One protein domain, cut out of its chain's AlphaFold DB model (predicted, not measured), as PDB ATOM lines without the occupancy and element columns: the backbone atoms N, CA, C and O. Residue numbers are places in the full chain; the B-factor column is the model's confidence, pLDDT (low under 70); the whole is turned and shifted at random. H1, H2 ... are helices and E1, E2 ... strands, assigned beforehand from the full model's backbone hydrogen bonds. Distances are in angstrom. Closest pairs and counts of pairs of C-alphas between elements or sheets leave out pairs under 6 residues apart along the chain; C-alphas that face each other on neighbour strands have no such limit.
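This is residues 33 to 225 of the 243 residues of an uncharacterized protein of Cellvibrionaceae bacterium (UniProt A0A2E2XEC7). One large, twisted antiparallel sheet makes a curved wall of five long strands, E6 to E10, with the short hairpin of E1 and E2 added along one edge and short E4 at the other. The single named helix, H1, crosses one end of the wall, and a small ribbon of E3 and E5 lies by E7 and E8. The 193 printed residues hold, in chain order, E1 to E8, H1, E9 and E10; the large sheet runs E2, E1, E10, E9, E8, E7, E6, E4. The class is mostly strand, and the whole is compact, with a radius of gyration of the C-alphas of 18.3 A and spans of 49 by 38 by 37 A.

E1, residues 36 to 39, begins at C-alpha 36 (0.850, -12.205, 0.538). E2 is residues 44 to 46, E3 57 to 59, E4 76 to 79 and E5 85 to 87. E6, residues 103 to 115, is 34.5 A long and bends by 70 degrees at residue 112. E7, residues 121 to 135, is 43.3 A long and bends by 52 degrees at residue 125. E8, residues 138 to 152, is 43.1 A long. H1, residues 167 to 179, is 18.4 A long and begins at C-alpha 167 (0.065, -3.754, 33.746). E9, residues 185 to 196, is 35.1 A long. E10, residues 201 to 213, is 31.4 A long, bends by 78 degrees at residue 204 and ends at C-alpha 213 (-1.973, -2.423, 8.285).

E6, E7 and E8 form a meander, each strand the antiparallel neighbour of the one before; N 109 and O 126 are 2.8 A apart, as are N 127 and O 146. Also within hydrogen-bond range are N 145 and O 189 between E8 and E9, 2.8 A, and N 192 and O 206 in the hairpin of E9 and E10, 2.9 A. Toward the edge strands, N 38 and O 207 pair E1 with E10 at 2.8 A, N 46 and O 37 pair E2 with E1 at 2.9 A, and N 78 and O 108 pair E4 with E6 at 2.9 A. H1 is on this sheet at a height of 10.3 A and runs across the strands, at 87 degrees to E6 on the local plane. Its closest C-alpha pair with E8 is Ile 177 and Ala 148, 7.7 A. In H1 every O i to N i+4 pair is within hydrogen-bond range. E3 and E5 are antiparallel, with N 57 and O 87 3.3 A apart; the closest C-alphas of E5 and E8, Phe 86 and Ile 144, are 7.5 A apart. E3 and H1 are apart.

The C-alphas farthest apart, those of Ser 199 and Ser 225, are 57.8 A apart. The printed part has no cut. The links E3 to E4, E5 to E6 and E8 to H1 are long. The mean pLDDT of the printed part is 71.8; 78 residues are under 70, among them 51 to 76, 153 to 165 and 210 to 225.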
ATOM      1  N   ASN A  33      -3.150  -3.599   1.003       48.47
ATOM      2  CA  ASN A  33      -2.819  -3.512  -0.427       48.47
ATOM      3  C   ASN A  33      -1.808  -4.585  -0.897       48.47
ATOM      4  O   ASN A  33      -1.765  -4.884  -2.086       48.47
ATOM      5  N   ASP A  34      -1.070  -5.205   0.035       57.03
ATOM      6  CA  ASP A  34       0.010  -6.167  -0.226       57.03
ATOM      7  C   ASP A  34      -0.167  -7.492   0.553       57.03
ATOM      8  O   ASP A  34       0.778  -8.014   1.156       57.03
ATOM      9  N   LEU A  35      -1.388  -8.044   0.590       69.62
ATOM     10  CA  LEU A  35      -1.629  -9.353   1.210       69.62
ATOM     11  C   LEU A  35      -0.863 -10.449   0.451       69.62
ATOM     12  O   LEU A  35      -1.187 -10.774  -0.692       69.62
ATOM     13  N   THR A  36       0.134 -11.049   1.096       76.19
ATOM     14  CA  THR A  36       0.850 -12.205   0.538       76.19
ATOM     15  C   THR A  36       0.200 -13.488   1.039       76.19
ATOM     16  O   THR A  36       0.019 -13.628   2.246       76.19
ATOM     17  N   GLN A  37      -0.128 -14.415   0.131       86.81
ATOM     18  CA  GLN A  37      -0.586 -15.765   0.470       86.81
ATOM     19  C   GLN A  37       0.523 -16.782   0.180       86.81
ATOM     20  O   GLN A  37       0.952 -16.924  -0.967       86.81
ATOM     21  N   PHE A  38       0.954 -17.507   1.208       90.06
ATOM     22  CA  PHE A  38       1.868 -18.638   1.089       90.06
ATOM     23  C   PHE A  38       1.095 -19.956   1.168       90.06
ATOM     24  O   PHE A  38       0.394 -20.202   2.150       90.06
ATOM     25  N   ASP A  39       1.265 -20.804   0.157       92.31
ATOM     26  CA  ASP A  39       0.687 -22.143   0.084       92.31
ATOM     27  C   ASP A  39       1.675 -23.168   0.656       92.31
ATOM     28  O   ASP A  39       2.761 -23.387   0.106       92.31
ATOM     29  N   TYR A  40       1.311 -23.800   1.772       93.06
ATOM     30  CA  TYR A  40       2.198 -24.735   2.467       93.06
ATOM     31  C   TYR A  40       2.500 -26.019   1.670       93.06
ATOM     32  O   TYR A  40       3.672 -26.418   1.646       93.06
ATOM     33  N   PRO A  41       1.522 -26.669   1.000       93.31
ATOM     34  CA  PRO A  41       1.775 -27.878   0.212       93.31
ATOM     35  C   PRO A  41       2.772 -27.673  -0.932       93.31
ATOM     36  O   PRO A  41       3.710 -28.460  -1.082       93.31
ATOM     37  N   SER A  42       2.614 -26.611  -1.725       92.56
ATOM     38  CA  SER A  42       3.525 -26.297  -2.836       92.56
ATOM     39  C   SER A  42       4.777 -25.539  -2.402       92.56
ATOM     40  O   SER A  42       5.755 -25.507  -3.148       92.56
ATOM     41  N   ARG A  43       4.771 -24.956  -1.195       90.94
ATOM     42  CA  ARG A  43       5.828 -24.093  -0.645       90.94
ATOM     43  C   ARG A  43       6.120 -22.876  -1.520       90.94
ATOM     44  O   ARG A  43       7.279 -22.491  -1.695       90.94
ATOM     45  N   THR A  44       5.080 -22.277  -2.084       92.81
ATOM     46  CA  THR A  44       5.203 -21.104  -2.955       92.81
ATOM     47  C   THR A  44       4.232 -20.006  -2.556       92.81
ATOM     48  O   THR A  44       3.207 -20.259  -1.929       92.81
ATOM     49  N   ASN A  45       4.561 -18.768  -2.924       88.12
ATOM     50  CA  ASN A  45       3.593 -17.680  -2.855       88.12
ATOM     51  C   ASN A  45       2.646 -17.787  -4.050       88.12
ATOM     52  O   ASN A  45       3.100 -17.922  -5.191       88.12
ATOM     53  N   VAL A  46       1.349 -17.693  -3.786       85.44
ATOM     54  CA  VAL A  46       0.292 -17.800  -4.794       85.44
ATOM     55  C   VAL A  46      -0.557 -16.534  -4.814       85.44
ATOM     56  O   VAL A  46      -0.513 -15.716  -3.894       85.44
ATOM     57  N   THR A  47      -1.321 -16.342  -5.891       82.38
ATOM     58  CA  THR A  47      -2.298 -15.252  -5.950       82.38
ATOM     59  C   THR A  47      -3.403 -15.500  -4.920       82.38
ATOM     60  O   THR A  47      -4.034 -16.558  -4.997       82.38
ATOM     61  N   PRO A  48      -3.686 -14.540  -4.017       76.81
ATOM     62  CA  PRO A  48      -4.756 -14.663  -3.039       76.81
ATOM     63  C   PRO A  48      -6.106 -15.014  -3.675       76.81
ATOM     64  O   PRO A  48      -6.604 -14.278  -4.526       76.81
ATOM     65  N   THR A  49      -6.730 -16.111  -3.237       76.69
ATOM     66  CA  THR A  49      -8.130 -16.456  -3.587       76.69
ATOM     67  C   THR A  49      -9.145 -15.958  -2.554       76.69
ATOM     68  O   THR A  49     -10.307 -16.361  -2.559       76.69
ATOM     69  N   VAL A  50      -8.691 -15.097  -1.649       73.12
ATOM     70  CA  VAL A  50      -9.450 -14.441  -0.582       73.12
ATOM     71  C   VAL A  50      -9.541 -12.942  -0.894       73.12
ATOM     72  O   VAL A  50      -8.759 -12.458  -1.720       73.12
ATOM     73  N   PRO A  51     -10.458 -12.176  -0.276       66.12
ATOM     74  CA  PRO A  51     -10.439 -10.726  -0.385       66.12
ATOM     75  C   PRO A  51      -9.045 -10.194  -0.050       66.12
ATOM     76  O   PRO A  51      -8.490 -10.507   0.997       66.12
ATOM     77  N   THR A  52      -8.468  -9.403  -0.948       58.94
ATOM     78  CA  THR A  52      -7.196  -8.710  -0.698       58.94
ATOM     79  C   THR A  52      -7.414  -7.380   0.019       58.94
ATOM     80  O   THR A  52      -6.461  -6.775   0.480       58.94
ATOM     81  N   SER A  53      -8.663  -6.926   0.148       56.00
ATOM     82  CA  SER A  53      -9.050  -5.736   0.908       56.00
ATOM     83  C   SER A  53     -10.185  -6.117   1.852       56.00
ATOM     84  O   SER A  53     -11.234  -6.569   1.388       56.00
ATOM     85  N   PHE A  54      -9.972  -5.981   3.160       52.03
ATOM     86  CA  PHE A  54     -10.935  -6.423   4.161       52.03
ATOM     87  C   PHE A  54     -10.749  -5.735   5.512       52.03
ATOM     88  O   PHE A  54      -9.634  -5.401   5.906       52.03
ATOM     89  N   ASP A  55     -11.843  -5.613   6.256       49.97
ATOM     90  CA  ASP A  55     -11.841  -5.020   7.587       49.97
ATOM     91  C   ASP A  55     -11.511  -6.091   8.632       49.97
ATOM     92  O   ASP A  55     -12.232  -7.076   8.763       49.97
ATOM     93  N   LEU A  56     -10.426  -5.909   9.380       51.88
ATOM     94  CA  LEU A  56     -10.063  -6.764  10.515       51.88
ATOM     95  C   LEU A  56     -10.436  -6.033  11.806       51.88
ATOM     96  O   LEU A  56      -9.906  -4.956  12.042       51.88
ATOM     97  N   THR A  57     -11.306  -6.601  12.642       53.38
ATOM     98  CA  THR A  57     -11.759  -5.979  13.903       53.38
ATOM     99  C   THR A  57     -11.039  -6.606  15.097       53.38
ATOM    100  O   THR A  57     -10.996  -7.831  15.206       53.38
ATOM    101  N   ILE A  58     -10.480  -5.785  16.003       55.72
ATOM    102  CA  ILE A  58      -9.699  -6.277  17.152       55.72
ATOM    103  C   ILE A  58     -10.054  -5.546  18.446       55.72
ATOM    104  O   ILE A  58      -9.625  -4.426  18.719       55.72
ATOM    105  N   GLU A  59     -10.765  -6.227  19.330       56.66
ATOM    106  CA  GLU A  59     -11.086  -5.684  20.647       56.66
ATOM    107  C   GLU A  59      -9.988  -6.024  21.666       56.66
ATOM    108  O   GLU A  59      -9.728  -7.193  21.942       56.66
ATOM    109  N   PHE A  60      -9.343  -5.006  22.249       60.59
ATOM    110  CA  PHE A  60      -8.497  -5.195  23.432       60.59
ATOM    111  C   PHE A  60      -9.321  -5.003  24.706       60.59
ATOM    112  O   PHE A  60     -10.139  -4.081  24.765       60.59
ATOM    113  N   PRO A  61      -9.094  -5.813  25.755       56.44
ATOM    114  CA  PRO A  61      -9.834  -5.668  26.997       56.44
ATOM    115  C   PRO A  61      -9.472  -4.361  27.711       56.44
ATOM    116  O   PRO A  61      -8.312  -3.957  27.788       56.44
ATOM    117  N   SER A  62     -10.470  -3.750  28.347       49.59
ATOM    118  CA  SER A  62     -10.279  -2.580  29.220       49.59
ATOM    119  C   SER A  62      -9.587  -2.915  30.553       49.59
ATOM    120  O   SER A  62      -9.102  -2.023  31.259       49.59
ATOM    121  N   VAL A  63      -9.526  -4.204  30.911       53.28
ATOM    122  CA  VAL A  63      -8.944  -4.715  32.157       53.28
ATOM    123  C   VAL A  63      -8.041  -5.910  31.859       53.28
ATOM    124  O   VAL A  63      -8.491  -6.952  31.396       53.28
ATOM    125  N   VAL A  64      -6.759  -5.780  32.198       56.25
ATOM    126  CA  VAL A  64      -5.797  -6.886  32.179       56.25
ATOM    127  C   VAL A  64      -5.928  -7.630  33.509       56.25
ATOM    128  O   VAL A  64      -5.741  -7.032  34.561       56.25
ATOM    129  N   SER A  65      -6.315  -8.908  33.484       47.16
ATOM    130  CA  SER A  65      -6.667  -9.663  34.703       47.16
ATOM    131  C   SER A  65      -5.757 -10.862  35.006       47.16
ATOM    132  O   SER A  65      -5.965 -11.536  36.015       47.16
ATOM    133  N   ARG A  66      -4.764 -11.157  34.149       51.31
ATOM    134  CA  ARG A  66      -3.931 -12.378  34.226       51.31
ATOM    135  C   ARG A  66      -2.462 -12.175  33.827       51.31
ATOM    136  O   ARG A  66      -1.888 -13.023  33.151       51.31
ATOM    137  N   SER A  67      -1.840 -11.076  34.251       47.66
ATOM    138  CA  SER A  67      -0.401 -10.880  34.041       47.66
ATOM    139  C   SER A  67       0.415 -11.846  34.912       47.66
ATOM    140  O   SER A  67       0.209 -11.942  36.122       47.66
ATOM    141  N   VAL A  68       1.340 -12.586  34.295       48.94
ATOM    142  CA  VAL A  68       2.335 -13.404  35.000       48.94
ATOM    143  C   VAL A  68       3.700 -12.974  34.494       48.94
ATOM    144  O   VAL A  68       4.085 -13.277  33.370       48.94
ATOM    145  N   ASP A  69       4.415 -12.230  35.331       46.53
ATOM    146  CA  ASP A  69       5.763 -11.768  35.026       46.53
ATOM    147  C   ASP A  69       6.763 -12.933  35.109       46.53
ATOM    148  O   ASP A  69       6.858 -13.616  36.132       46.53
ATOM    149  N   HIS A  70       7.505 -13.162  34.023       47.16
ATOM    150  CA  HIS A  70       8.549 -14.186  33.936       47.16
ATOM    151  C   HIS A  70       9.979 -13.617  34.072       47.16
ATOM    152  O   HIS A  70      10.936 -14.383  33.985       47.16
ATOM    153  N   GLY A  71      10.137 -12.315  34.344       41.69
ATOM    154  CA  GLY A  71      11.265 -11.696  35.060       41.69
ATOM    155  C   GLY A  71      12.681 -11.754  34.469       41.69
ATOM    156  O   GLY A  71      13.574 -11.137  35.041       41.69
ATOM    157  N   THR A  72      12.942 -12.476  33.376       46.19
ATOM    158  CA  THR A  72      14.328 -12.707  32.900       46.19
ATOM    159  C   THR A  72      14.605 -12.319  31.451       46.19
ATOM    160  O   THR A  72      15.728 -12.486  30.984       46.19
ATOM    161  N   THR A  73      13.622 -11.786  30.730       50.06
ATOM    162  CA  THR A  73      13.776 -11.320  29.345       50.06
ATOM    163  C   THR A  73      13.192  -9.920  29.206       50.06
ATOM    164  O   THR A  73      12.224  -9.601  29.892       50.06
ATOM    165  N   SER A  74      13.690  -9.120  28.261       57.56
ATOM    166  CA  SER A  74      13.023  -7.924  27.710       57.56
ATOM    167  C   SER A  74      11.726  -8.290  26.959       57.56
ATOM    168  O   SER A  74      11.362  -7.698  25.954       57.56
ATOM    169  N   ILE A  75      11.028  -9.324  27.422       66.50
ATOM    170  CA  ILE A  75       9.736  -9.785  26.943       66.50
ATOM    171  C   ILE A  75       8.887  -9.997  28.185       66.50
ATOM    172  O   ILE A  75       9.190 -10.875  28.998       66.50
ATOM    173  N   THR A  76       7.832  -9.207  28.329       68.75
ATOM    174  CA  THR A  76       6.836  -9.406  29.384       68.75
ATOM    175  C   THR A  76       5.683 -10.204  28.805       68.75
ATOM    176  O   THR A  76       5.089  -9.785  27.816       68.75
ATOM    177  N   TYR A  77       5.345 -11.337  29.416       70.38
ATOM    178  CA  TYR A  77       4.196 -12.146  29.015       70.38
ATOM    179  C   TYR A  77       2.977 -11.810  29.876       70.38
ATOM    180  O   TYR A  77       3.052 -11.732  31.099       70.38
ATOM    181  N   PHE A  78       1.825 -11.647  29.235       65.50
ATOM    182  CA  PHE A  78       0.563 -11.308  29.902       65.50
ATOM    183  C   PHE A  78      -0.458 -12.447  29.863       65.50
ATOM    184  O   PHE A  78      -1.594 -12.266  30.297       65.50
ATOM    185  N   GLY A  79      -0.067 -13.619  29.346       69.38
ATOM    186  CA  GLY A  79      -0.977 -14.745  29.146       69.38
ATOM    187  C   GLY A  79      -2.151 -14.372  28.237       69.38
ATOM    188  O   GLY A  79      -2.033 -13.491  27.386       69.38
ATOM    189  N   GLY A  80      -3.285 -15.055  28.394       64.75
ATOM    190  CA  GLY A  80      -4.507 -14.718  27.665       64.75
ATOM    191  C   GLY A  80      -5.124 -13.427  28.198       64.75
ATOM    192  O   GLY A  80      -5.494 -13.354  29.372       64.75
ATOM    193  N   LEU A  81      -5.292 -12.433  27.326       64.69
ATOM    194  CA  LEU A  81      -5.948 -11.163  27.630       64.69
ATOM    195  C   LEU A  81      -7.481 -11.288  27.648       64.69
ATOM    196  O   LEU A  81      -8.152 -10.484  27.025       64.69
ATOM    197  N   GLY A  82      -8.004 -12.288  28.373       51.84
ATOM    198  CA  GLY A  82      -9.384 -12.457  28.872       51.84
ATOM    199  C   GLY A  82     -10.548 -12.429  27.874       51.84
ATOM    200  O   GLY A  82     -11.346 -13.356  27.866       51.84
ATOM    201  N   ASP A  83     -10.618 -11.382  27.062       53.91
ATOM    202  CA  ASP A  83     -11.711 -10.990  26.182       53.91
ATOM    203  C   ASP A  83     -11.190 -10.442  24.833       53.91
ATOM    204  O   ASP A  83     -11.941  -9.810  24.097       53.91
ATOM    205  N   THR A  84      -9.905 -10.640  24.491       58.78
ATOM    206  CA  THR A  84      -9.412 -10.287  23.151       58.78
ATOM    207  C   THR A  84     -10.085 -11.165  22.102       58.78
ATOM    208  O   THR A  84      -9.870 -12.380  22.056       58.78
ATOM    209  N   ILE A  85     -10.886 -10.529  21.249       62.69
ATOM    210  CA  ILE A  85     -11.539 -11.163  20.107       62.69
ATOM    211  C   ILE A  85     -10.722 -10.830  18.862       62.69
ATOM    212  O   ILE A  85     -10.550  -9.661  18.516       62.69
ATOM    213  N   PHE A  86     -10.233 -11.877  18.200       66.62
ATOM    214  CA  PHE A  86      -9.701 -11.789  16.848       66.62
ATOM    215  C   PHE A  86     -10.830 -12.157  15.891       66.62
ATOM    216  O   PHE A  86     -11.194 -13.329  15.809       66.62
ATOM    217  N   ASP A  87     -11.407 -11.164  15.218       63.09
ATOM    218  CA  ASP A  87     -12.361 -11.407  14.138       63.09
ATOM    219  C   ASP A  87     -11.692 -11.076  12.811       63.09
ATOM    220  O   ASP A  87     -11.481  -9.905  12.475       63.09
ATOM    221  N   SER A  88     -11.302 -12.130  12.094       72.50
ATOM    222  CA  SER A  88     -10.668 -11.997  10.798       72.50
ATOM    223  C   SER A  88     -11.634 -12.375   9.678       72.50
ATOM    224  O   SER A  88     -12.196 -13.473   9.660       72.50
ATOM    225  N   PRO A  89     -11.764 -11.532   8.649       65.44
ATOM    226  CA  PRO A  89     -12.533 -11.869   7.456       65.44
ATOM    227  C   PRO A  89     -11.851 -12.949   6.601       65.44
ATOM    228  O   PRO A  89     -12.445 -13.405   5.624       65.44
ATOM    229  N   LEU A  90     -10.632 -13.379   6.955       76.12
ATOM    230  CA  LEU A  90      -9.985 -14.552   6.370       76.12
ATOM    231  C   LEU A  90     -10.404 -15.857   7.059       76.12
ATOM    232  O   LEU A  90     -10.286 -16.918   6.449       76.12
ATOM    233  N   THR A  91     -10.950 -15.802   8.279       77.50
ATOM    234  CA  THR A  91     -11.390 -16.987   9.029       77.50
ATOM    235  C   THR A  91     -12.359 -17.883   8.236       77.50
ATOM    236  O   THR A  91     -12.194 -19.100   8.286       77.50
ATOM    237  N   PRO A  92     -13.306 -17.366   7.421       80.81
ATOM    238  CA  PRO A  92     -14.136 -18.206   6.548       80.81
ATOM    239  C   PRO A  92     -13.374 -19.006   5.476       80.81
ATOM    240  O   PRO A  92     -13.940 -19.938   4.904       80.81
ATOM    241  N   PHE A  93     -12.124 -18.646   5.172       81.88
ATOM    242  CA  PHE A  93     -11.252 -19.324   4.203       81.88
ATOM    243  C   PHE A  93     -10.294 -20.324   4.864       81.88
ATOM    244  O   PHE A  93      -9.514 -20.988   4.176       81.88
ATOM    245  N   VAL A  94     -10.353 -20.449   6.189       84.94
ATOM    246  CA  VAL A  94      -9.656 -21.487   6.945       84.94
ATOM    247  C   VAL A  94     -10.443 -22.790   6.826       84.94
ATOM    248  O   VAL A  94     -11.659 -22.824   7.030       84.94
ATOM    249  N   GLY A  95      -9.753 -23.879   6.485       77.25
ATOM    250  CA  GLY A  95     -10.359 -25.208   6.455       77.25
ATOM    251  C   GLY A  95     -10.853 -25.631   7.840       77.25
ATOM    252  O   GLY A  95     -10.225 -25.324   8.854       77.25
ATOM    253  N   ALA A  96     -11.970 -26.361   7.890       82.25
ATOM    254  CA  ALA A  96     -12.463 -26.928   9.143       82.25
ATOM    255  C   ALA A  96     -11.410 -27.856   9.766       82.25
ATOM    256  O   ALA A  96     -10.779 -28.634   9.050       82.25
ATOM    257  N   ASP A  97     -11.267 -27.803  11.091       86.75
ATOM    258  CA  ASP A  97     -10.431 -28.740  11.841       86.75
ATOM    259  C   ASP A  97     -10.933 -30.182  11.597       86.75
ATOM    260  O   ASP A  97     -12.035 -30.539  12.036       86.75
ATOM    261  N   PRO A  98     -10.159 -31.032  10.893       87.94
ATOM    262  CA  PRO A  98     -10.593 -32.379  10.544       87.94
ATOM    263  C   PRO A  98     -10.539 -33.347  11.735       87.94
ATOM    264  O   PRO A  98     -11.027 -34.475  11.624       87.94
ATOM    265  N   TYR A  99      -9.942 -32.944  12.862       87.94
ATOM    266  CA  TYR A  99      -9.702 -33.789  14.033       87.94
ATOM    267  C   TYR A  99     -10.522 -33.384  15.269       87.94
ATOM    268  O   TYR A  99     -10.444 -34.070  16.290       87.94
ATOM    269  N   GLY A 100     -11.348 -32.335  15.191       83.81
ATOM    270  CA  GLY A 100     -12.323 -31.976  16.228       83.81
ATOM    271  C   GLY A 100     -12.238 -30.517  16.659       83.81
ATOM    272  O   GLY A 100     -11.889 -29.657  15.876       83.81
ATOM    273  N   ALA A 101     -12.612 -30.207  17.901       77.56
ATOM    274  CA  ALA A 101     -12.353 -28.882  18.455       77.56
ATOM    275  C   ALA A 101     -10.922 -28.868  19.014       77.56
ATOM    276  O   ALA A 101     -10.671 -29.469  20.062       77.56
ATOM    277  N   GLY A 102      -9.987 -28.243  18.296       75.31
ATOM    278  CA  GLY A 102      -8.611 -28.056  18.749       75.31
ATOM    279  C   GLY A 102      -8.482 -27.383  20.121       75.31
ATOM    280  O   GLY A 102      -9.395 -26.735  20.635       75.31
ATOM    281  N   LEU A 103      -7.315 -27.553  20.742       79.38
ATOM    282  CA  LEU A 103      -6.963 -26.887  21.991       79.38
ATOM    283  C   LEU A 103      -6.656 -25.415  21.715       79.38
ATOM    284  O   LEU A 103      -5.666 -25.098  21.054       79.38
ATOM    285  N   LEU A 104      -7.494 -24.537  22.266       80.94
ATOM    286  CA  LEU A 104      -7.348 -23.089  22.164       80.94
ATOM    287  C   LEU A 104      -6.329 -22.561  23.178       80.94
ATOM    288  O   LEU A 104      -6.404 -22.860  24.372       80.94
ATOM    289  N   GLY A 105      -5.406 -21.730  22.704       79.00
ATOM    290  CA  GLY A 105      -4.423 -21.026  23.517       79.00
ATOM    291  C   GLY A 105      -4.287 -19.576  23.073       79.00
ATOM    292  O   GLY A 105      -3.943 -19.307  21.927       79.00
ATOM    293  N   GLN A 106      -4.518 -18.646  23.996       78.31
ATOM    294  CA  GLN A 106      -4.292 -17.219  23.780       78.31
ATOM    295  C   GLN A 106      -3.101 -16.741  24.601       78.31
ATOM    296  O   GLN A 106      -2.930 -17.139  25.757       78.31
ATOM    297  N   SER A 107      -2.304 -15.855  24.021       78.50
ATOM    298  CA  SER A 107      -1.193 -15.220  24.721       78.50
ATOM    299  C   SER A 107      -0.934 -13.822  24.188       78.50
ATOM    300  O   SER A 107      -1.003 -13.604  22.982       78.50
ATOM    301  N   ALA A 108      -0.548 -12.915  25.074       78.00
ATOM    302  CA  ALA A 108      -0.008 -11.617  24.723       78.00
ATOM    303  C   ALA A 108       1.370 -11.407  25.349       78.00
ATOM    304  O   ALA A 108       1.689 -11.978  26.400       78.00
ATOM    305  N   TYR A 109       2.173 -10.580  24.696       78.25
ATOM    306  CA  TYR A 109       3.521 -10.236  25.111       78.25
ATOM    307  C   TYR A 109       3.858  -8.789  24.744       78.25
ATOM    308  O   TYR A 109       3.203  -8.180  23.900       78.25
ATOM    309  N   THR A 110       4.894  -8.237  25.366       76.19
ATOM    310  CA  THR A 110       5.461  -6.941  24.974       76.19
ATOM    311  C   THR A 110       6.972  -6.991  24.906       76.19
ATOM    312  O   THR A 110       7.592  -7.648  25.739       76.19
ATOM    313  N   PHE A 111       7.547  -6.202  24.007       73.25
ATOM    314  CA  PHE A 111       8.966  -5.875  23.965       73.25
ATOM    315  C   PHE A 111       9.159  -4.416  24.407       73.25
ATOM    316  O   PHE A 111       8.626  -3.520  23.747       73.25
ATOM    317  N   PRO A 112       9.899  -4.131  25.491       69.31
ATOM    318  CA  PRO A 112      10.299  -2.783  25.819       69.31
ATOM    319  C   PRO A 112      11.565  -2.405  25.059       69.31
ATOM    320  O   PRO A 112      12.609  -3.029  25.226       69.31
ATOM    321  N   ASN A 113      11.451  -1.347  24.264       66.62
ATOM    322  CA  ASN A 113      12.564  -0.602  23.688       66.62
ATOM    323  C   ASN A 113      13.705  -1.464  23.113       66.62
ATOM    324  O   ASN A 113      14.875  -1.288  23.453       66.62
ATOM    325  N   VAL A 114      13.362  -2.414  22.245       67.50
ATOM    326  CA  VAL A 114      14.315  -3.309  21.582       67.50
ATOM    327  C   VAL A 114      14.957  -2.591  20.399       67.50
ATOM    328  O   VAL A 114      14.295  -1.854  19.675       67.50
ATOM    329  N   SER A 115      16.258  -2.797  20.192       61.91
ATOM    330  CA  SER A 115      16.976  -2.245  19.039       61.91
ATOM    331  C   SER A 115      16.703  -3.073  17.775       61.91
ATOM    332  O   SER A 115      17.011  -4.262  17.750       61.91
ATOM    333  N   ASP A 116      16.170  -2.447  16.722       52.94
ATOM    334  CA  ASP A 116      15.888  -3.061  15.404       52.94
ATOM    335  C   ASP A 116      17.039  -2.826  14.406       52.94
ATOM    336  O   ASP A 116      16.799  -2.692  13.212       52.94
ATOM    337  N   TYR A 117      18.292  -2.752  14.887       52.09
ATOM    338  CA  TYR A 117      19.504  -2.319  14.157       52.09
ATOM    339  C   TYR A 117      19.666  -0.776  14.000       52.09
ATOM    340  O   TYR A 117      18.734  -0.004  14.201       52.09
ATOM    341  N   GLU A 118      20.905  -0.309  13.749       54.34
ATOM    342  CA  GLU A 118      21.334   1.107  13.581       54.34
ATOM    343  C   GLU A 118      20.595   2.163  14.437       54.34
ATOM    344  O   GLU A 118      19.862   3.005  13.923       54.34
ATOM    345  N   ASN A 119      20.823   2.165  15.759       57.00
ATOM    346  CA  ASN A 119      20.312   3.180  16.704       57.00
ATOM    347  C   ASN A 119      18.785   3.405  16.683       57.00
ATOM    348  O   ASN A 119      18.306   4.391  17.247       57.00
ATOM    349  N   THR A 120      18.028   2.502  16.060       66.00
ATOM    350  CA  THR A 120      16.573   2.556  15.989       66.00
ATOM    351  C   THR A 120      16.021   1.597  17.028       66.00
ATOM    352  O   THR A 120      16.417   0.430  17.073       66.00
ATOM    353  N   PHE A 121      15.153   2.096  17.902       73.38
ATOM    354  CA  PHE A 121      14.547   1.303  18.961       73.38
ATOM    355  C   PHE A 121      13.037   1.252  18.774       73.38
ATOM    356  O   PHE A 121      12.464   2.123  18.117       73.38
ATOM    357  N   PHE A 122      12.392   0.228  19.318       78.31
ATOM    358  CA  PHE A 122      10.946   0.109  19.277       78.31
ATOM    359  C   PHE A 122      10.374  -0.538  20.528       78.31
ATOM    360  O   PHE A 122      10.982  -1.398  21.162       78.31
ATOM    361  N   GLU A 123       9.146  -0.161  20.832       81.81
ATOM    362  CA  GLU A 123       8.271  -0.867  21.751       81.81
ATOM    363  C   GLU A 123       7.244  -1.644  20.936       81.81
ATOM    364  O   GLU A 123       6.738  -1.151  19.926       81.81
ATOM    365  N   GLU A 124       6.926  -2.859  21.360       84.44
ATOM    366  CA  GLU A 124       5.944  -3.687  20.669       84.44
ATOM    367  C   GLU A 124       5.005  -4.353  21.661       84.44
ATOM    368  O   GLU A 124       5.418  -4.812  22.724       84.44
ATOM    369  N   PHE A 125       3.740  -4.430  21.277       85.31
ATOM    370  CA  PHE A 125       2.740  -5.286  21.886       85.31
ATOM    371  C   PHE A 125       2.327  -6.350  20.874       85.31
ATOM    372  O   PHE A 125       1.945  -6.012  19.757       85.31
ATOM    373  N   GLY A 126       2.371  -7.619  21.262       83.81
ATOM    374  CA  GLY A 126       1.886  -8.741  20.470       83.81
ATOM    375  C   GLY A 126       0.744  -9.459  21.176       83.81
ATOM    376  O   GLY A 126       0.799  -9.688  22.384       83.81
ATOM    377  N   ALA A 127      -0.283  -9.850  20.430       83.25
ATOM    378  CA  ALA A 127      -1.350 -10.719  20.903       83.25
ATOM    379  C   ALA A 127      -1.642 -11.783  19.850       83.25
ATOM    380  O   ALA A 127      -1.776 -11.476  18.670       83.25
ATOM    381  N   GLN A 128      -1.780 -13.028  20.291       84.81
ATOM    382  CA  GLN A 128      -2.023 -14.161  19.409       84.81
ATOM    383  C   GLN A 128      -3.048 -15.132  19.993       84.81
ATOM    384  O   GLN A 128      -3.161 -15.301  21.215       84.81
ATOM    385  N   SER A 129      -3.751 -15.812  19.098       85.56
ATOM    386  CA  SER A 129      -4.622 -16.942  19.388       85.56
ATOM    387  C   SER A 129      -4.217 -18.119  18.512       85.56
ATOM    388  O   SER A 129      -3.979 -17.978  17.316       85.56
ATOM    389  N   ASN A 130      -4.126 -19.294  19.120       87.00
ATOM    390  CA  ASN A 130      -3.739 -20.529  18.460       87.00
ATOM    391  C   ASN A 130      -4.778 -21.605  18.751       87.00
ATOM    392  O   ASN A 130      -5.266 -21.707  19.878       87.00
ATOM    393  N   SER A 131      -5.075 -22.438  17.762       89.25
ATOM    394  CA  SER A 131      -5.857 -23.658  17.927       89.25
ATOM    395  C   SER A 131      -5.123 -24.796  17.255       89.25
ATOM    396  O   SER A 131      -4.704 -24.654  16.115       89.25
ATOM    397  N   HIS A 132      -4.982 -25.934  17.922       90.56
ATOM    398  CA  HIS A 132      -4.385 -27.099  17.282       90.56
ATOM    399  C   HIS A 132      -5.083 -28.384  17.690       90.56
ATOM    400  O   HIS A 132      -5.531 -28.553  18.826       90.56
ATOM    401  N   SER A 133      -5.113 -29.326  16.768       91.69
ATOM    402  CA  SER A 133      -5.620 -30.673  16.966       91.69
ATOM    403  C   SER A 133      -4.660 -31.657  16.311       91.69
ATOM    404  O   SER A 133      -3.884 -31.321  15.413       91.69
ATOM    405  N   ARG A 134      -4.648 -32.895  16.801       90.56
ATOM    406  CA  ARG A 134      -3.756 -33.931  16.278       90.56
ATOM    407  C   ARG A 134      -4.464 -35.266  16.184       90.56
ATOM    408  O   ARG A 134      -5.227 -35.632  17.078       90.56
ATOM    409  N   SER A 135      -4.128 -36.022  15.150       90.94
ATOM    410  CA  SER A 135      -4.513 -37.417  14.977       90.94
ATOM    411  C   SER A 135      -3.275 -38.229  14.605       90.94
ATOM    412  O   SER A 135      -2.857 -38.259  13.449       90.94
ATOM    413  N   GLY A 136      -2.676 -38.892  15.599       91.44
ATOM    414  CA  GLY A 136      -1.378 -39.548  15.425       91.44
ATOM    415  C   GLY A 136      -0.279 -38.523  15.134       91.44
ATOM    416  O   GLY A 136      -0.144 -37.555  15.885       91.44
ATOM    417  N   ASP A 137       0.465 -38.738  14.047       93.50
ATOM    418  CA  ASP A 137       1.560 -37.865  13.597       93.50
ATOM    419  C   ASP A 137       1.095 -36.692  12.720       93.50
ATOM    420  O   ASP A 137       1.904 -35.838  12.360       93.50
ATOM    421  N   VAL A 138      -0.196 -36.622  12.384       92.75
ATOM    422  CA  VAL A 138      -0.751 -35.518  11.596       92.75
ATOM    423  C   VAL A 138      -1.380 -34.488  12.524       92.75
ATOM    424  O   VAL A 138      -2.195 -34.829  13.386       92.75
ATOM    425  N   PHE A 139      -1.005 -33.225  12.347       91.62
ATOM    426  CA  PHE A 139      -1.557 -32.107  13.096       91.62
ATOM    427  C   PHE A 139      -2.267 -31.120  12.182       91.62
ATOM    428  O   PHE A 139      -1.790 -30.821  11.092       91.62
ATOM    429  N   TRP A 140      -3.388 -30.594  12.661       94.00
ATOM    430  CA  TRP A 140      -3.992 -29.371  12.156       94.00
ATOM    431  C   TRP A 140      -3.670 -28.256  13.151       94.00
ATOM    432  O   TRP A 140      -3.727 -28.456  14.367       94.00
ATOM    433  N   ASN A 141      -3.269 -27.096  12.651       93.19
ATOM    434  CA  ASN A 141      -2.978 -25.937  13.482       93.19
ATOM    435  C   ASN A 141      -3.488 -24.678  12.791       93.19
ATOM    436  O   ASN A 141      -3.380 -24.553  11.574       93.19
ATOM    437  N   TYR A 142      -4.006 -23.761  13.587       91.56
ATOM    438  CA  TYR A 142      -4.467 -22.441  13.214       91.56
ATOM    439  C   TYR A 142      -3.818 -21.420  14.144       91.56
ATOM    440  O   TYR A 142      -3.792 -21.601  15.363       91.56
ATOM    441  N   HIS A 143      -3.323 -20.341  13.561       91.12
ATOM    442  CA  HIS A 143      -2.642 -19.259  14.246       91.12
ATOM    443  C   HIS A 143      -3.153 -17.925  13.713       91.12
ATOM    444  O   HIS A 143      -3.212 -17.724  12.503       91.12
ATOM    445  N   ILE A 144      -3.463 -17.007  14.617       85.69
ATOM    446  CA  ILE A 144      -3.752 -15.609  14.312       85.69
ATOM    447  C   ILE A 144      -2.983 -14.728  15.295       85.69
ATOM    448  O   ILE A 144      -3.016 -14.962  16.504       85.69
ATOM    449  N   GLU A 145      -2.267 -13.734  14.783       86.00
ATOM    450  CA  GLU A 145      -1.429 -12.818  15.551       86.00
ATOM    451  C   GLU A 145      -1.603 -11.382  15.063       86.00
ATOM    452  O   GLU A 145      -1.678 -11.091  13.868       86.00
ATOM    453  N   LEU A 146      -1.588 -10.469  16.027       81.25
ATOM    454  CA  LEU A 146      -1.396  -9.051  15.815       81.25
ATOM    455  C   LEU A 146      -0.163  -8.581  16.581       81.25
ATOM    456  O   LEU A 146      -0.003  -8.908  17.758       81.25
ATOM    457  N   ARG A 147       0.643  -7.729  15.954       83.81
ATOM    458  CA  ARG A 147       1.689  -6.953  16.618       83.81
ATOM    459  C   ARG A 147       1.499  -5.468  16.348       83.81
ATOM    460  O   ARG A 147       1.219  -5.070  15.223       83.81
ATOM    461  N   ALA A 148       1.657  -4.657  17.380       82.44
ATOM    462  CA  ALA A 148       1.611  -3.208  17.331       82.44
ATOM    463  C   ALA A 148       2.958  -2.654  17.777       82.44
ATOM    464  O   ALA A 148       3.322  -2.794  18.944       82.44
ATOM    465  N   ARG A 149       3.692  -2.037  16.854       84.06
ATOM    466  CA  ARG A 149       5.059  -1.562  17.053       84.06
ATOM    467  C   ARG A 149       5.126  -0.044  16.962       84.06
ATOM    468  O   ARG A 149       4.686   0.535  15.976       84.06
ATOM    469  N   ARG A 150       5.733   0.601  17.954       84.31
ATOM    470  CA  ARG A 150       6.062   2.031  17.943       84.31
ATOM    471  C   ARG A 150       7.566   2.196  17.981       84.31
ATOM    472  O   ARG A 150       8.209   1.707  18.904       84.31
ATOM    473  N   TYR A 151       8.117   2.924  17.020       78.38
ATOM    474  CA  TYR A 151       9.528   3.288  17.048       78.38
ATOM    475  C   TYR A 151       9.773   4.402  18.073       78.38
ATOM    476  O   TYR A 151       9.053   5.400  18.131       78.38
ATOM    477  N   THR A 152      10.795   4.221  18.894       72.12
ATOM    478  CA  THR A 152      11.140   5.059  20.041       72.12
ATOM    479  C   THR A 152      12.594   5.509  19.953       72.12
ATOM    480  O   THR A 152      13.437   4.906  19.290       72.12
ATOM    481  N   SER A 153      12.909   6.618  20.626       69.19
ATOM    482  CA  SER A 153      14.311   6.961  20.881       69.19
ATOM    483  C   SER A 153      14.914   5.965  21.880       69.19
ATOM    484  O   SER A 153      14.173   5.463  22.734       69.19
ATOM    485  N   PRO A 154      16.238   5.721  21.847       63.09
ATOM    486  CA  PRO A 154      16.904   4.996  22.919       63.09
ATOM    487  C   PRO A 154      16.546   5.643  24.256       63.09
ATOM    488  O   PRO A 154      16.859   6.811  24.499       63.09
ATOM    489  N   SER A 155      15.874   4.896  25.124       55.88
ATOM    490  CA  SER A 155      15.816   5.252  26.530       55.88
ATOM    491  C   SER A 155      17.154   4.809  27.105       55.88
ATOM    492  O   SER A 155      17.696   3.775  26.720       55.88
ATOM    493  N   SER A 156      17.762   5.636  27.949       45.75
ATOM    494  CA  SER A 156      19.026   5.309  28.601       45.75
ATOM    495  C   SER A 156      18.817   4.124  29.554       45.75
ATOM    496  O   SER A 156      18.519   4.326  30.730       45.75
ATOM    497  N   GLY A 157      18.912   2.907  29.028       48.44
ATOM    498  CA  GLY A 157      18.871   1.633  29.737       48.44
ATOM    499  C   GLY A 157      20.009   0.762  29.218       48.44
ATOM    500  O   GLY A 157      20.345   0.801  28.037       48.44
ATOM    501  N   ASP A 158      20.674   0.042  30.111       48.00
ATOM    502  CA  ASP A 158      21.853  -0.770  29.795       48.00
ATOM    503  C   ASP A 158      21.503  -2.189  29.303       48.00
ATOM    504  O   ASP A 158      22.353  -3.079  29.334       48.00
ATOM    505  N   GLY A 159      20.256  -2.425  28.869       44.91
ATOM    506  CA  GLY A 159      19.760  -3.748  28.476       44.91
ATOM    507  C   GLY A 159      19.468  -4.682  29.659       44.91
ATOM    508  O   GLY A 159      18.991  -5.799  29.465       44.91
ATOM    509  N   SER A 160      19.779  -4.260  30.892       44.03
ATOM    510  CA  SER A 160      19.545  -5.018  32.131       44.03
ATOM    511  C   SER A 160      18.620  -4.289  33.109       44.03
ATOM    512  O   SER A 160      17.947  -4.923  33.920       44.03
ATOM    513  N   SER A 161      18.534  -2.963  32.987       45.78
ATOM    514  CA  SER A 161      17.588  -2.089  33.681       45.78
ATOM    515  C   SER A 161      16.404  -1.664  32.801       45.78
ATOM    516  O   SER A 161      15.796  -0.623  33.069       45.78
ATOM    517  N   ASP A 162      16.133  -2.390  31.713       51.19
ATOM    518  CA  ASP A 162      15.120  -2.011  30.729       51.19
ATOM    519  C   ASP A 162      13.754  -1.813  31.390       51.19
ATOM    520  O   ASP A 162      13.325  -2.567  32.267       51.19
ATOM    521  N   TYR A 163      13.082  -0.737  30.982       56.31
ATOM    522  CA  TYR A 163      11.746  -0.380  31.434       56.31
ATOM    523  C   TYR A 163      10.792  -1.541  31.141       56.31
ATOM    524  O   TYR A 163      10.435  -1.810  30.005       56.31
ATOM    525  N   PHE A 164      10.411  -2.271  32.179       64.38
ATOM    526  CA  PHE A 164       9.465  -3.368  32.075       64.38
ATOM    527  C   PHE A 164       8.049  -2.830  31.843       64.38
ATOM    528  O   PHE A 164       7.602  -1.905  32.532       64.38
ATOM    529  N   PHE A 165       7.301  -3.456  30.930       65.38
ATOM    530  CA  PHE A 165       5.874  -3.184  30.784       65.38
ATOM    531  C   PHE A 165       5.121  -3.714  32.003       65.38
ATOM    532  O   PHE A 165       4.788  -4.891  32.104       65.38
ATOM    533  N   THR A 166       4.818  -2.828  32.947       70.81
ATOM    534  CA  THR A 166       3.838  -3.128  33.996       70.81
ATOM    535  C   THR A 166       2.429  -3.171  33.410       70.81
ATOM    536  O   THR A 166       2.169  -2.640  32.330       70.81
ATOM    537  N   GLU A 167       1.477  -3.741  34.148       70.69
ATOM    538  CA  GLU A 167       0.065  -3.754  33.746       70.69
ATOM    539  C   GLU A 167      -0.479  -2.347  33.419       70.69
ATOM    540  O   GLU A 167      -1.221  -2.179  32.453       70.69
ATOM    541  N   SER A 168      -0.094  -1.320  34.189       71.44
ATOM    542  CA  SER A 168      -0.481   0.071  33.910       71.44
ATOM    543  C   SER A 168       0.114   0.594  32.607       71.44
ATOM    544  O   SER A 168      -0.578   1.269  31.855       71.44
ATOM    545  N   LEU A 169       1.364   0.239  32.311       75.00
ATOM    546  CA  LEU A 169       2.048   0.682  31.097       75.00
ATOM    547  C   LEU A 169       1.489  -0.016  29.860       75.00
ATOM    548  O   LEU A 169       1.319   0.620  28.826       75.00
ATOM    549  N   LEU A 170       1.109  -1.290  29.987       76.06
ATOM    550  CA  LEU A 170       0.365  -1.988  28.944       76.06
ATOM    551  C   LEU A 170      -0.990  -1.315  28.689       76.06
ATOM    552  O   LEU A 170      -1.343  -1.085  27.538       76.06
ATOM    553  N   LYS A 171      -1.744  -0.952  29.735       75.00
ATOM    554  CA  LYS A 171      -3.017  -0.222  29.582       75.00
ATOM    555  C   LYS A 171      -2.832   1.121  28.872       75.00
ATOM    556  O   LYS A 171      -3.637   1.450  28.002       75.00
ATOM    557  N   ASP A 172      -1.785   1.866  29.218       76.19
ATOM    558  CA  ASP A 172      -1.457   3.139  28.569       76.19
ATOM    559  C   ASP A 172      -1.057   2.935  27.100       76.19
ATOM    560  O   ASP A 172      -1.538   3.659  26.234       76.19
ATOM    561  N   PHE A 173      -0.274   1.899  26.788       79.19
ATOM    562  CA  PHE A 173       0.108   1.555  25.415       79.19
ATOM    563  C   PHE A 173      -1.093   1.135  24.561       79.19
ATOM    564  O   PHE A 173      -1.288   1.659  23.469       79.19
ATOM    565  N   LEU A 174      -1.955   0.249  25.073       77.62
ATOM    566  CA  LEU A 174      -3.189  -0.164  24.390       77.62
ATOM    567  C   LEU A 174      -4.121   1.027  24.133       77.62
ATOM    568  O   LEU A 174      -4.741   1.119  23.075       77.62
ATOM    569  N   LYS A 175      -4.195   1.966  25.079       74.56
ATOM    570  CA  LYS A 175      -4.929   3.221  24.917       74.56
ATOM    571  C   LYS A 175      -4.285   4.144  23.882       74.56
ATOM    572  O   LYS A 175      -5.009   4.769  23.111       74.56
ATOM    573  N   ASP A 176      -2.961   4.247  23.845       77.94
ATOM    574  CA  ASP A 176      -2.265   5.046  22.837       77.94
ATOM    575  C   ASP A 176      -2.512   4.489  21.428       77.94
ATOM    576  O   ASP A 176      -2.837   5.273  20.539       77.94
ATOM    577  N   ILE A 177      -2.466   3.161  21.236       77.94
ATOM    578  CA  ILE A 177      -2.835   2.519  19.957       77.94
ATOM    579  C   ILE A 177      -4.251   2.939  19.533       77.94
ATOM    580  O   ILE A 177      -4.501   3.187  18.360       77.94
ATOM    581  N   GLN A 178      -5.189   3.054  20.476       71.81
ATOM    582  CA  GLN A 178      -6.567   3.470  20.180       71.81
ATOM    583  C   GLN A 178      -6.703   4.936  19.815       71.81
ATOM    584  O   GLN A 178      -7.548   5.298  19.004       71.81
ATOM    585  N   LEU A 179      -5.944   5.802  20.473       72.44
ATOM    586  CA  LEU A 179      -6.094   7.242  20.300       72.44
ATOM    587  C   LEU A 179      -5.272   7.778  19.131       72.44
ATOM    588  O   LEU A 179      -5.638   8.821  18.593       72.44
ATOM    589  N   LYS A 180      -4.172   7.102  18.786       75.19
ATOM    590  CA  LYS A 180      -3.189   7.529  17.783       75.19
ATOM    591  C   LYS A 180      -2.601   6.334  17.030       75.19
ATOM    592  O   LYS A 180      -1.397   6.079  17.096       75.19
ATOM    593  N   PRO A 181      -3.424   5.532  16.357       72.62
ATOM    594  CA  PRO A 181      -2.919   4.353  15.663       72.62
ATOM    595  C   PRO A 181      -1.930   4.649  14.538       72.62
ATOM    596  O   PRO A 181      -1.151   3.777  14.175       72.62
ATOM    597  N   GLU A 182      -1.947   5.862  13.988       73.50
ATOM    598  CA  GLU A 182      -0.996   6.336  12.988       73.50
ATOM    599  C   GLU A 182       0.454   6.379  13.495       73.50
ATOM    600  O   GLU A 182       1.377   6.343  12.685       73.50
ATOM    601  N   ASP A 183       0.656   6.408  14.817       80.56
ATOM    602  CA  ASP A 183       1.979   6.364  15.450       80.56
ATOM    603  C   ASP A 183       2.553   4.932  15.513       80.56
ATOM    604  O   ASP A 183       3.699   4.737  15.932       80.56
ATOM    605  N   TYR A 184       1.766   3.923  15.123       79.25
ATOM    606  CA  TYR A 184       2.119   2.513  15.235       79.25
ATOM    607  C   TYR A 184       2.173   1.828  13.870       79.25
ATOM    608  O   TYR A 184       1.279   1.950  13.034       79.25
ATOM    609  N   GLN A 185       3.200   1.007  13.680       78.25
ATOM    610  CA  GLN A 185       3.203  -0.031  12.665       78.25
ATOM    611  C   GLN A 185       2.426  -1.236  13.198       78.25
ATOM    612  O   GLN A 185       2.838  -1.866  14.174       78.25
ATOM    613  N   ILE A 186       1.313  -1.571  12.549       76.50
ATOM    614  CA  ILE A 186       0.526  -2.754  12.891       76.50
ATOM    615  C   ILE A 186       0.803  -3.873  11.890       76.50
ATOM    616  O   ILE A 186       0.683  -3.684  10.679       76.50
ATOM    617  N   ILE A 187       1.152  -5.042  12.417       78.38
ATOM    618  CA  ILE A 187       1.423  -6.267  11.671       78.38
ATOM    619  C   ILE A 187       0.334  -7.274  12.019       78.38
ATOM    620  O   ILE A 187       0.088  -7.534  13.197       78.38
ATOM    621  N   PHE A 188      -0.283  -7.871  11.005       78.56
ATOM    622  CA  PHE A 188      -1.272  -8.934  11.166       78.56
ATOM    623  C   PHE A 188      -0.823 -10.196  10.431       78.56
ATOM    624  O   PHE A 188      -0.372 -10.129   9.282       78.56
ATOM    625  N   ASN A 189      -0.961 -11.342  11.088       83.12
ATOM    626  CA  ASN A 189      -0.688 -12.653  10.519       83.12
ATOM    627  C   ASN A 189      -1.841 -13.600  10.843       83.12
ATOM    628  O   ASN A 189      -2.298 -13.664  11.981       83.12
ATOM    629  N   GLU A 190      -2.282 -14.362   9.852       86.88
ATOM    630  CA  GLU A 190      -3.176 -15.490  10.061       86.88
ATOM    631  C   GLU A 190      -2.724 -16.658   9.199       86.88
ATOM    632  O   GLU A 190      -2.378 -16.502   8.028       86.88
ATOM    633  N   SER A 191      -2.704 -17.854   9.766       90.50
ATOM    634  CA  SER A 191      -2.298 -19.054   9.054       90.50
ATOM    635  C   SER A 191      -3.011 -20.281   9.580       90.50
ATOM    636  O   SER A 191      -3.406 -20.358  10.742       90.50
ATOM    637  N   TRP A 192      -3.150 -21.272   8.713       92.88
ATOM    638  CA  TRP A 192      -3.530 -22.615   9.103       92.88
ATOM    639  C   TRP A 192      -2.775 -23.636   8.268       92.88
ATOM    640  O   TRP A 192      -2.380 -23.365   7.134       92.88
ATOM    641  N   GLN A 193      -2.587 -24.824   8.824       94.19
ATOM    642  CA  GLN A 193      -1.896 -25.902   8.136       94.19
ATOM    643  C   GLN A 193      -2.315 -27.271   8.651       94.19
ATOM    644  O   GLN A 193      -2.590 -27.443   9.840       94.19
ATOM    645  N   ILE A 194      -2.287 -28.251   7.751       94.75
ATOM    646  CA  ILE A 194      -2.267 -29.674   8.073       94.75
ATOM    647  C   ILE A 194      -0.875 -30.191   7.735       94.75
ATOM    648  O   ILE A 194      -0.424 -30.080   6.595       94.75
ATOM    649  N   TYR A 195      -0.194 -30.785   8.704       94.50
ATOM    650  CA  TYR A 195       1.161 -31.290   8.526       94.50
ATOM    651  C   TYR A 195       1.293 -32.689   9.093       94.50
ATOM    652  O   TYR A 195       0.863 -32.972  10.211       94.50
ATOM    653  N   ASP A 196       1.937 -33.548   8.322       95.12
ATOM    654  CA  ASP A 196       2.337 -34.876   8.741       95.12
ATOM    655  C   ASP A 196       3.781 -34.837   9.251       95.12
ATOM    656  O   ASP A 196       4.733 -34.667   8.484       95.12
ATOM    657  N   ALA A 197       3.947 -35.008  10.562       92.25
ATOM    658  CA  ALA A 197       5.252 -35.002  11.208       92.25
ATOM    659  C   ALA A 197       6.097 -36.232  10.881       92.25
ATOM    660  O   ALA A 197       7.324 -36.136  10.903       92.25
ATOM    661  N   SER A 198       5.472 -37.358  10.531       94.56
ATOM    662  CA  SER A 198       6.195 -38.583  10.183       94.56
ATOM    663  C   SER A 198       6.936 -38.441   8.852       94.56
ATOM    664  O   SER A 198       8.072 -38.898   8.715       94.56
ATOM    665  N   SER A 199       6.322 -37.748   7.889       94.31
ATOM    666  CA  SER A 199       6.879 -37.510   6.555       94.31
ATOM    667  C   SER A 199       7.473 -36.108   6.378       94.31
ATOM    668  O   SER A 199       8.170 -35.858   5.397       94.31
ATOM    669  N   SER A 200       7.265 -35.206   7.344       91.88
ATOM    670  CA  SER A 200       7.654 -33.790   7.281       91.88
ATOM    671  C   SER A 200       7.065 -33.043   6.075       91.88
ATOM    672  O   SER A 200       7.723 -32.205   5.442       91.88
ATOM    673  N   VAL A 201       5.811 -33.361   5.744       93.94
ATOM    674  CA  VAL A 201       5.080 -32.830   4.587       93.94
ATOM    675  C   VAL A 201       3.869 -32.026   5.048       93.94
ATOM    676  O   VAL A 201       3.126 -32.449   5.931       93.94
ATOM    677  N   TYR A 202       3.645 -30.878   4.409       92.94
ATOM    678  CA  TYR A 202       2.389 -30.141   4.524       92.94
ATOM    679  C   TYR A 202       1.361 -30.769   3.587       92.94
ATOM    680  O   TYR A 202       1.580 -30.838   2.378       92.94
ATOM    681  N   LEU A 203       0.268 -31.258   4.160       93.88
ATOM    682  CA  LEU A 203      -0.830 -31.876   3.422       93.88
ATOM    683  C   LEU A 203      -1.807 -30.823   2.900       93.88
ATOM    684  O   LEU A 203      -2.381 -31.002   1.831       93.88
ATOM    685  N   ASP A 204      -1.980 -29.741   3.657       93.69
ATOM    686  CA  ASP A 204      -2.810 -28.593   3.304       93.69
ATOM    687  C   ASP A 204      -2.360 -27.367   4.113       93.69
ATOM    688  O   ASP A 204      -1.615 -27.503   5.091       93.69
ATOM    689  N   GLY A 205      -2.820 -26.179   3.741       92.50
ATOM    690  CA  GLY A 205      -2.624 -24.978   4.540       92.50
ATOM    691  C   GLY A 205      -2.291 -23.730   3.749       92.50
ATOM    692  O   GLY A 205      -1.679 -23.781   2.682       92.50
ATOM    693  N   GLN A 206      -2.614 -22.592   4.353       92.31
ATOM    694  CA  GLN A 206      -2.346 -21.261   3.826       92.31
ATOM    695  C   GLN A 206      -1.860 -20.334   4.946       92.31
ATOM    696  O   GLN A 206      -2.319 -20.434   6.084       92.31
ATOM    697  N   SER A 207      -0.960 -19.407   4.625       89.94
ATOM    698  CA  SER A 207      -0.575 -18.298   5.505       89.94
ATOM    699  C   SER A 207      -0.757 -16.968   4.793       89.94
ATOM    700  O   SER A 207      -0.355 -16.813   3.640       89.94
ATOM    701  N   TRP A 208      -1.334 -16.009   5.506       86.56
ATOM    702  CA  TRP A 208      -1.495 -14.630   5.093       86.56
ATOM    703  C   TRP A 208      -0.746 -13.718   6.052       86.56
ATOM    704  O   TRP A 208      -0.903 -13.800   7.270       86.56
ATOM    705  N   SER A 209       0.065 -12.823   5.496       74.94
ATOM    706  CA  SER A 209       0.800 -11.830   6.276       74.94
ATOM    707  C   SER A 209       0.601 -10.450   5.674       74.94
ATOM    708  O   SER A 209       0.814 -10.248   4.475       74.94
ATOM    709  N   ALA A 210       0.242  -9.496   6.526       65.62
ATOM    710  CA  ALA A 210       0.225  -8.077   6.220       65.62
ATOM    711  C   ALA A 210       1.207  -7.368   7.159       65.62
ATOM    712  O   ALA A 210       0.983  -7.271   8.364       65.62
ATOM    713  N   TYR A 211       2.319  -6.893   6.594       55.84
ATOM    714  CA  TYR A 211       3.389  -6.234   7.352       55.84
ATOM    715  C   TYR A 211       3.035  -4.803   7.770       55.84
ATOM    716  O   TYR A 211       3.560  -4.321   8.765       55.84
ATOM    717  N   ASN A 212       2.158  -4.139   7.014       55.66
ATOM    718  CA  ASN A 212       1.653  -2.808   7.321       55.66
ATOM    719  C   ASN A 212       0.141  -2.810   7.152       55.66
ATOM    720  O   ASN A 212      -0.374  -2.869   6.034       55.66
ATOM    721  N   ALA A 213      -0.564  -2.729   8.264       54.09
ATOM    722  CA  ALA A 213      -1.973  -2.423   8.285       54.09
ATOM    723  C   ALA A 213      -2.106  -0.923   8.646       54.09
ATOM    724  O   ALA A 213      -1.409  -0.441   9.539       54.09
ATOM    725  N   THR A 214      -2.968  -0.165   7.947       48.19
ATOM    726  CA  THR A 214      -3.359   1.221   8.309       48.19
ATOM    727  C   THR A 214      -4.722   1.295   9.012       48.19
ATOM    728  O   THR A 214      -5.720   0.840   8.447       48.19
ATOM    729  N   LEU A 215      -4.789   1.883  10.215       48.34
ATOM    730  CA  LEU A 215      -6.019   1.922  11.008       48.34
ATOM    731  C   LEU A 215      -6.951   3.012  10.478       48.34
ATOM    732  O   LEU A 215      -6.686   4.196  10.668       48.34
ATOM    733  N   LYS A 216      -8.048   2.640   9.810       42.56
ATOM    734  CA  LYS A 216      -8.942   3.626   9.179       42.56
ATOM    735  C   LYS A 216      -9.954   4.275  10.116       42.56
ATOM    736  O   LYS A 216     -10.448   5.354   9.796       42.56
ATOM    737  N   ASN A 217     -10.314   3.640  11.229       43.22
ATOM    738  CA  ASN A 217     -11.274   4.213  12.168       43.22
ATOM    739  C   ASN A 217     -11.087   3.623  13.564       43.22
ATOM    740  O   ASN A 217     -10.692   2.473  13.687       43.22
ATOM    741  N   VAL A 218     -11.403   4.392  14.605       43.41
ATOM    742  CA  VAL A 218     -11.508   3.889  15.978       43.41
ATOM    743  C   VAL A 218     -12.861   4.329  16.503       43.41
ATOM    744  O   VAL A 218     -13.062   5.492  16.856       43.41
ATOM    745  N   THR A 219     -13.814   3.400  16.553       42.72
ATOM    746  CA  THR A 219     -15.082   3.671  17.236       42.72
ATOM    747  C   THR A 219     -14.878   3.389  18.716       42.72
ATOM    748  O   THR A 219     -15.093   2.276  19.185       42.72
ATOM    749  N   THR A 220     -14.429   4.396  19.466       40.50
ATOM    750  CA  THR A 220     -14.419   4.287  20.927       40.50
ATOM    751  C   THR A 220     -15.868   4.261  21.407       40.50
ATOM    752  O   THR A 220     -16.618   5.214  21.199       40.50
ATOM    753  N   VAL A 221     -16.301   3.162  22.028       37.72
ATOM    754  CA  VAL A 221     -17.561   3.170  22.777       37.72
ATOM    755  C   VAL A 221     -17.266   3.895  24.090       37.72
ATOM    756  O   VAL A 221     -16.519   3.358  24.912       37.72
ATOM    757  N   PRO A 222     -17.784   5.116  24.322       38.66
ATOM    758  CA  PRO A 222     -17.605   5.766  25.607       38.66
ATOM    759  C   PRO A 222     -18.244   4.883  26.676       38.66
ATOM    760  O   PRO A 222     -19.454   4.661  26.667       38.66
ATOM    761  N   VAL A 223     -17.431   4.380  27.608       37.47
ATOM    762  CA  VAL A 223     -17.948   3.706  28.799       37.47
ATOM    763  C   VAL A 223     -18.840   4.720  29.517       37.47
ATOM    764  O   VAL A 223     -18.342   5.787  29.900       37.47
ATOM    765  N   PRO A 224     -20.141   4.441  29.716       36.59
ATOM    766  CA  PRO A 224     -20.979   5.303  30.525       36.59
ATOM    767  C   PRO A 224     -20.365   5.305  31.916       36.59
ATOM    768  O   PRO A 224     -20.371   4.291  32.616       36.59
ATOM    769  N   SER A 225     -19.763   6.420  32.315       40.69
ATOM    770  CA  SER A 225     -19.146   6.494  33.624       40.69
ATOM    771  C   SER A 225     -20.272   6.488  34.665       40.69
ATOM    772  O   SER A 225     -20.912   7.494  34.974       40.69
TER     773      SER A 225